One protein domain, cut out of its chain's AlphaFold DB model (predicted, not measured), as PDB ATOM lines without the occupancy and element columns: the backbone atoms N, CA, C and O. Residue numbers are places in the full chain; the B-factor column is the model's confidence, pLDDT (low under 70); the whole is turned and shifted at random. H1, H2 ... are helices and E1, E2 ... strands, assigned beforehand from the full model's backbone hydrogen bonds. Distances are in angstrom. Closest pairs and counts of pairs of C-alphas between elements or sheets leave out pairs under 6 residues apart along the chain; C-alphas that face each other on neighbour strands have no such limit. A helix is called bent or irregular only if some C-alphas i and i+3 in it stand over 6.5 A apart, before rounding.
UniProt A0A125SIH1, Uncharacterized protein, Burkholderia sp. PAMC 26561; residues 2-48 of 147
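AT A GLANCE: This is residues 2 to 48 of the 147 residues of an uncharacterized protein of Burkholderia sp. PAMC 26561 (UniProt A0A125SIH1). A long, bent hairpin of two antiparallel strands, E1 and E2, runs the length of a rod, with two short helices, H1 and H2, on one side of it. H2 packs on the hairpin near the end where E1 begins and E2 ends, H1 lies more loosely over E2, and the turn of residues 32 to 36 is at the other end of the rod. The printed part has 47 residues, with two named helices and then two named strands in the order H1, H2, E1, E2; the class is mixed, helices and strands, and the sheet has the order E1 - E2, antiparallel. The whole is loose, with a radius of gyration of the C-alphas of 12.6 A and spans of 39 by 19 by 14 A.

HOW THE PARTS SIT: H1, residues 2 to 8, and H2, residues 10 to 14, are close but not clearly touching; their closest C-alphas, those of Ala 6 and Trp 13, are 5.6 A apart. In both helices each O i to N i+4 pair is within hydrogen-bond range. E1, residues 21 to 31, is apart from H1. The closest C-alphas of H2 and E1 are those of Ala 12 and Val 23, 5.9 A apart. E2, residues 37 to 48, comes closest to H2 at the C-alphas of Ala 12 and Leu 46, 4.6 A apart. The closest C-alphas of H1 and E2, those of Ala 5 and Leu 42, are 7.9 A apart. E1 and E2 form a hairpin, antiparallel at 165 degrees between their directions. N 22 and O 47 are within hydrogen-bond range at 2.9 A, and so are N 38 and O 30 at 2.8 A. The C-alphas of residues 25 and 44 face each other at 4.4 A. E2 bends by 80 degrees at residue 40.

IN THESE COORDINATES: H1 runs from Ile 2, C-alpha at (106.765, 101.430, 113.199), to Ser 8, 9.8 A from first to last C-alpha. H2 runs from Arg 10 to Ser 14, 6.1 A. E1 begins at Ala 21, C-alpha at (111.980, 118.541, 104.111), and ends at Arg 31, 30.6 A away. E2 runs 29.3 A from Leu 37 to Ser 48, whose C-alpha is at (114.257, 122.155, 106.519).

THE WHOLE: The two C-alphas farthest apart, those of Glu 20 and Lys 33, are 39.7 A apart. The first and last printed C-alphas, Ile 2 and Ser 48, are 23.0 A apart. The printed part has no cut. The links from H1 to H2 and from E1 to E2 are tight, with 1 and 5 residues, and the link from H2 to E1 is short, with 6 residues. The mean pLDDT of the printed part is 92.2, and no printed residue is under 70; the mean for H1 is 81.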
ATOM      1  N   ILE A   2     107.095 100.424 114.234       74.25
ATOM      2  CA  ILE A   2     106.765 101.430 113.199       74.25
ATOM      3  C   ILE A   2     105.541 102.289 113.559       74.25
ATOM      4  O   ILE A   2     105.646 103.507 113.570       74.25
ATOM      5  N   GLY A   3     104.412 101.690 113.957       76.81
ATOM      6  CA  GLY A   3     103.221 102.468 114.344       76.81
ATOM      7  C   GLY A   3     103.424 103.366 115.575       76.81
ATOM      8  O   GLY A   3     102.881 104.466 115.637       76.81
ATOM      9  N   LYS A   4     104.255 102.938 116.539       81.06
ATOM     10  CA  LYS A   4     104.615 103.753 117.713       81.06
ATOM     11  C   LYS A   4     105.523 104.915 117.301       81.06
ATOM     12  O   LYS A   4     105.261 106.040 117.701       81.06
ATOM     13  N   ALA A   5     106.521 104.652 116.457       79.62
ATOM     14  CA  ALA A   5     107.415 105.670 115.910       79.62
ATOM     15  C   ALA A   5     106.655 106.711 115.072       79.62
ATOM     16  O   ALA A   5     106.808 107.905 115.301       79.62
ATOM     17  N   ALA A   6     105.761 106.269 114.186       83.50
ATOM     18  CA  ALA A   6     104.919 107.150 113.381       83.50
ATOM     19  C   ALA A   6     104.037 108.064 114.245       83.50
ATOM     20  O   ALA A   6     103.849 109.229 113.915       83.50
ATOM     21  N   LYS A   7     103.533 107.564 115.381       85.62
ATOM     22  CA  LYS A   7     102.764 108.372 116.334       85.62
ATOM     23  C   LYS A   7     103.651 109.352 117.112       85.62
ATOM     24  O   LYS A   7     103.294 110.521 117.226       85.62
ATOM     25  N   SER A   8     104.783 108.886 117.643       85.19
ATOM     26  CA  SER A   8     105.716 109.700 118.439       85.19
ATOM     27  C   SER A   8     106.384 110.809 117.625       85.19
ATOM     28  O   SER A   8     106.606 111.892 118.149       85.19
ATOM     29  N   PHE A   9     106.646 110.566 116.341       88.19
ATOM     30  CA  PHE A   9     107.329 111.494 115.439       88.19
ATOM     31  C   PHE A   9     106.415 111.944 114.293       88.19
ATOM     32  O   PHE A   9     106.867 112.084 113.160       88.19
ATOM     33  N   ARG A  10     105.119 112.156 114.573       88.31
ATOM     34  CA  ARG A  10     104.065 112.381 113.561       88.31
ATOM     35  C   ARG A  10     104.432 113.389 112.468       88.31
ATOM     36  O   ARG A  10     104.203 113.114 111.294       88.31
ATOM     37  N   TYR A  11     105.032 114.522 112.838       87.88
ATOM     38  CA  TYR A  11     105.382 115.578 111.887       87.88
ATOM     39  C   TYR A  11     106.523 115.139 110.974       87.88
ATOM     40  O   TYR A  11     106.390 115.211 109.756       87.88
ATOM     41  N   ALA A  12     107.597 114.592 111.546       90.56
ATOM     42  CA  ALA A  12     108.707 114.051 110.771       90.56
ATOM     43  C   ALA A  12     108.240 112.905 109.862       90.56
ATOM     44  O   ALA A  12     108.555 112.881 108.677       90.56
ATOM     45  N   TRP A  13     107.410 112.005 110.394       91.94
ATOM     46  CA  TRP A  13     106.873 110.864 109.661       91.94
ATOM     47  C   TRP A  13     106.028 111.285 108.456       91.94
ATOM     48  O   TRP A  13     106.207 110.747 107.366       91.94
ATOM     49  N   SER A  14     105.152 112.284 108.620       91.56
ATOM     50  CA  SER A  14     104.326 112.813 107.521       91.56
ATOM     51  C   SER A  14     105.124 113.485 106.399       91.56
ATOM     52  O   SER A  14     104.595 113.678 105.309       91.56
ATOM     53  N   MET A  15     106.386 113.836 106.656       94.69
ATOM     54  CA  MET A  15     107.246 114.562 105.722       94.69
ATOM     55  C   MET A  15     108.295 113.666 105.047       94.69
ATOM     56  O   MET A  15     109.098 114.159 104.255       94.69
ATOM     57  N   ILE A  16     108.300 112.355 105.318       93.38
ATOM     58  CA  ILE A  16     109.184 111.402 104.631       93.38
ATOM     59  C   ILE A  16     108.903 111.444 103.121       93.38
ATOM     60  O   ILE A  16     107.762 111.321 102.685       93.38
ATOM     61  N   GLY A  17     109.957 111.617 102.316       92.88
ATOM     62  CA  GLY A  17     109.866 111.709 100.854       92.88
ATOM     63  C   GLY A  17     109.478 113.090 100.314       92.88
ATOM     64  O   GLY A  17     109.503 113.295  99.102       92.88
ATOM     65  N   ASN A  18     109.168 114.062 101.177       96.12
ATOM     66  CA  ASN A  18     108.906 115.429 100.747       96.12
ATOM     67  C   ASN A  18     110.223 116.134 100.368       96.12
ATOM     68  O   ASN A  18     111.121 116.269 101.199       96.12
ATOM     69  N   ALA A  19     110.330 116.628  99.131       95.69
ATOM     70  CA  ALA A  19     111.523 117.322  98.634       95.69
ATOM     71  C   ALA A  19     111.877 118.596  99.432       95.69
ATOM     72  O   ALA A  19     113.049 118.993  99.482       95.69
ATOM     73  N   GLU A  20     110.882 119.201 100.089       96.62
ATOM     74  CA  GLU A  20     111.013 120.410 100.904       96.62
ATOM     75  C   GLU A  20     111.503 120.157 102.330       96.62
ATOM     76  O   GLU A  20     111.873 121.104 103.023       96.62
ATOM     77  N   ALA A  21     111.551 118.902 102.770       97.62
ATOM     78  CA  ALA A  21     111.980 118.541 104.111       97.62
ATOM     79  C   ALA A  21     113.160 117.569 104.087       97.62
ATOM     80  O   ALA A  21     113.460 116.905 103.090       97.62
ATOM     81  N   ARG A  22     113.843 117.475 105.222       97.75
ATOM     82  CA  ARG A  22     114.769 116.390 105.532       97.75
ATOM     83  C   ARG A  22     114.275 115.718 106.801       97.75
ATOM     84  O   ARG A  22     113.876 116.391 107.743       97.75
ATOM     85  N   VAL A  23     114.282 114.393 106.816       96.75
ATOM     86  CA  VAL A  23     113.938 113.605 108.002       96.75
ATOM     87  C   VAL A  23     115.197 112.873 108.418       96.75
ATOM     88  O   VAL A  23     115.685 112.015 107.683       96.75
ATOM     89  N   ILE A  24     115.750 113.258 109.562       95.44
ATOM     90  CA  ILE A  24     116.990 112.693 110.090       95.44
ATOM     91  C   ILE A  24     116.627 111.697 111.175       95.44
ATOM     92  O   ILE A  24     115.880 112.032 112.091       95.44
ATOM     93  N   ALA A  25     117.152 110.480 111.075       94.31
ATOM     94  CA  ALA A  25     116.929 109.437 112.062       94.31
ATOM     95  C   ALA A  25     118.258 108.966 112.652       94.31
ATOM     96  O   ALA A  25     119.214 108.705 111.923       94.31
ATOM     97  N   VAL A  26     118.287 108.816 113.972       95.12
ATOM     98  CA  VAL A  26     119.334 108.097 114.700       95.12
ATOM     99  C   VAL A  26     118.715 106.796 115.180       95.12
ATOM    100  O   VAL A  26     117.694 106.815 115.864       95.12
ATOM    101  N   LEU A  27     119.305 105.669 114.787       95.06
ATOM    102  CA  LEU A  27     118.792 104.334 115.086       95.06
ATOM    103  C   LEU A  27     119.789 103.601 115.978       95.06
ATOM    104  O   LEU A  27     120.959 103.469 115.622       95.06
ATOM    105  N   LEU A  28     119.312 103.079 117.102       95.31
ATOM    106  CA  LEU A  28     120.057 102.116 117.892       95.31
ATOM    107  C   LEU A  28     119.707 100.717 117.383       95.31
ATOM    108  O   LEU A  28     118.533 100.342 117.332       95.31
ATOM    109  N   LEU A  29     120.724  99.958 116.983       95.38
ATOM    110  CA  LEU A  29     120.573  98.648 116.355       95.38
ATOM    111  C   LEU A  29     121.194  97.551 117.220       95.38
ATOM    112  O   LEU A  29     122.230  97.748 117.850       95.38
ATOM    113  N   GLU A  30     120.603  96.367 117.165       96.25
ATOM    114  CA  GLU A  30     121.162  95.127 117.687       96.25
ATOM    115  C   GLU A  30     121.303  94.118 116.542       96.25
ATOM    116  O   GLU A  30     120.415  93.999 115.692       96.25
ATOM    117  N   ARG A  31     122.407  93.364 116.523       96.56
ATOM    118  CA  ARG A  31     122.572  92.227 115.615       96.56
ATOM    119  C   ARG A  31     121.973  90.972 116.249       96.56
ATOM    120  O   ARG A  31     122.388  90.569 117.332       96.56
ATOM    121  N   THR A  32     121.009  90.347 115.582       94.19
ATOM    122  CA  THR A  32     120.383  89.108 116.058       94.19
ATOM    123  C   THR A  32     121.327  87.913 115.901       94.19
ATOM    124  O   THR A  32     122.319  87.973 115.171       94.19
ATOM    125  N   LYS A  33     120.998  86.794 116.561       93.06
ATOM    126  CA  LYS A  33     121.760  85.535 116.461       93.06
ATOM    127  C   LYS A  33     121.858  85.011 115.022       93.06
ATOM    128  O   LYS A  33     122.902  84.494 114.644       93.06
ATOM    129  N   ASP A  34     120.820  85.239 114.219       94.62
ATOM    130  CA  ASP A  34     120.763  84.855 112.800       94.62
ATOM    131  C   ASP A  34     121.466  85.866 111.873       94.62
ATOM    132  O   ASP A  34     121.415  85.748 110.653       94.62
ATOM    133  N   GLY A  35     122.109  86.896 112.436       93.69
ATOM    134  CA  GLY A  35     122.886  87.887 111.696       93.69
ATOM    135  C   GLY A  35     122.102  89.093 111.171       93.69
ATOM    136  O   GLY A  35     122.723  89.972 110.576       93.69
ATOM    137  N   ASN A  36     120.793  89.181 111.424       94.38
ATOM    138  CA  ASN A  36     119.954  90.311 111.007       94.38
ATOM    139  C   ASN A  36     120.172  91.551 111.890       94.38
ATOM    140  O   ASN A  36     120.597  91.435 113.037       94.38
ATOM    141  N   LEU A  37     119.828  92.740 111.386       95.38
ATOM    142  CA  LEU A  37     119.794  93.972 112.180       95.38
ATOM    143  C   LEU A  37     118.374  94.249 112.677       95.38
ATOM    144  O   LEU A  37     117.417  94.255 111.902       95.38
ATOM    145  N   ARG A  38     118.244  94.518 113.972       92.75
ATOM    146  CA  ARG A  38     116.994  94.886 114.635       92.75
ATOM    147  C   ARG A  38     117.134  96.282 115.225       92.75
ATOM    148  O   ARG A  38     118.008  96.504 116.053       92.75
ATOM    149  N   VAL A  39     116.260  97.213 114.839       93.06
ATOM    150  CA  VAL A  39     116.171  98.517 115.516       93.06
ATOM    151  C   VAL A  39     115.600  98.286 116.912       93.06
ATOM    152  O   VAL A  39     114.523  97.705 117.051       93.06
ATOM    153  N   ILE A  40     116.327  98.716 117.934       94.00
ATOM    154  CA  ILE A  40     115.912  98.617 119.335       94.00
ATOM    155  C   ILE A  40     115.430  99.960 119.880       94.00
ATOM    156  O   ILE A  40     114.522  99.975 120.708       94.00
ATOM    157  N   ASP A  41     115.957 101.068 119.358       92.69
ATOM    158  CA  ASP A  41     115.475 102.412 119.670       92.69
ATOM    159  C   ASP A  41     115.713 103.379 118.505       92.69
ATOM    160  O   ASP A  41     116.516 103.100 117.608       92.69
ATOM    161  N   LEU A  42     114.998 104.504 118.495       94.00
ATOM    162  CA  LEU A  42     115.159 105.538 117.482       94.00
ATOM    163  C   LEU A  42     114.783 106.937 117.971       94.00
ATOM    164  O   LEU A  42     113.808 107.130 118.695       94.00
ATOM    165  N   ALA A  43     115.504 107.923 117.446       92.25
ATOM    166  CA  ALA A  43     115.139 109.330 117.482       92.25
ATOM    167  C   ALA A  43     114.980 109.848 116.050       92.25
ATOM    168  O   ALA A  43     115.772 109.499 115.173       92.25
ATOM    169  N   VAL A  44     113.965 110.681 115.808       94.00
ATOM    170  CA  VAL A  44     113.711 111.286 114.493       94.00
ATOM    171  C   VAL A  44     113.545 112.790 114.645       94.00
ATOM    172  O   VAL A  44     112.798 113.247 115.504       94.00
ATOM    173  N   GLN A  45     114.220 113.547 113.786       94.00
ATOM    174  CA  GLN A  45     114.158 115.001 113.714       94.00
ATOM    175  C   GLN A  45     113.652 115.424 112.332       94.00
ATOM    176  O   GLN A  45     114.155 114.955 111.305       94.00
ATOM    177  N   LEU A  46     112.650 116.302 112.307       96.00
ATOM    178  CA  LEU A  46     112.220 116.974 111.085       96.00
ATOM    179  C   LEU A  46     113.124 118.188 110.870       96.00
ATOM    180  O   LEU A  46     113.371 118.952 111.795       96.00
ATOM    181  N   CYS A  47     113.595 118.387 109.646       97.44
ATOM    182  CA  CYS A  47     114.405 119.535 109.282       97.44
ATOM    183  C   CYS A  47     113.932 120.183 107.976       97.44
ATOM    184  O   CYS A  47     113.298 119.552 107.123       97.44
ATOM    185  N   SER A  48     114.321 121.443 107.796       97.81
ATOM    186  CA  SER A  48     114.257 122.155 106.519       97.81
ATOM    187  C   SER A  48     115.209 121.553 105.468       97.81
ATOM    188  O   SER A  48     116.028 120.681 105.778       97.81
TER     189      SER A  48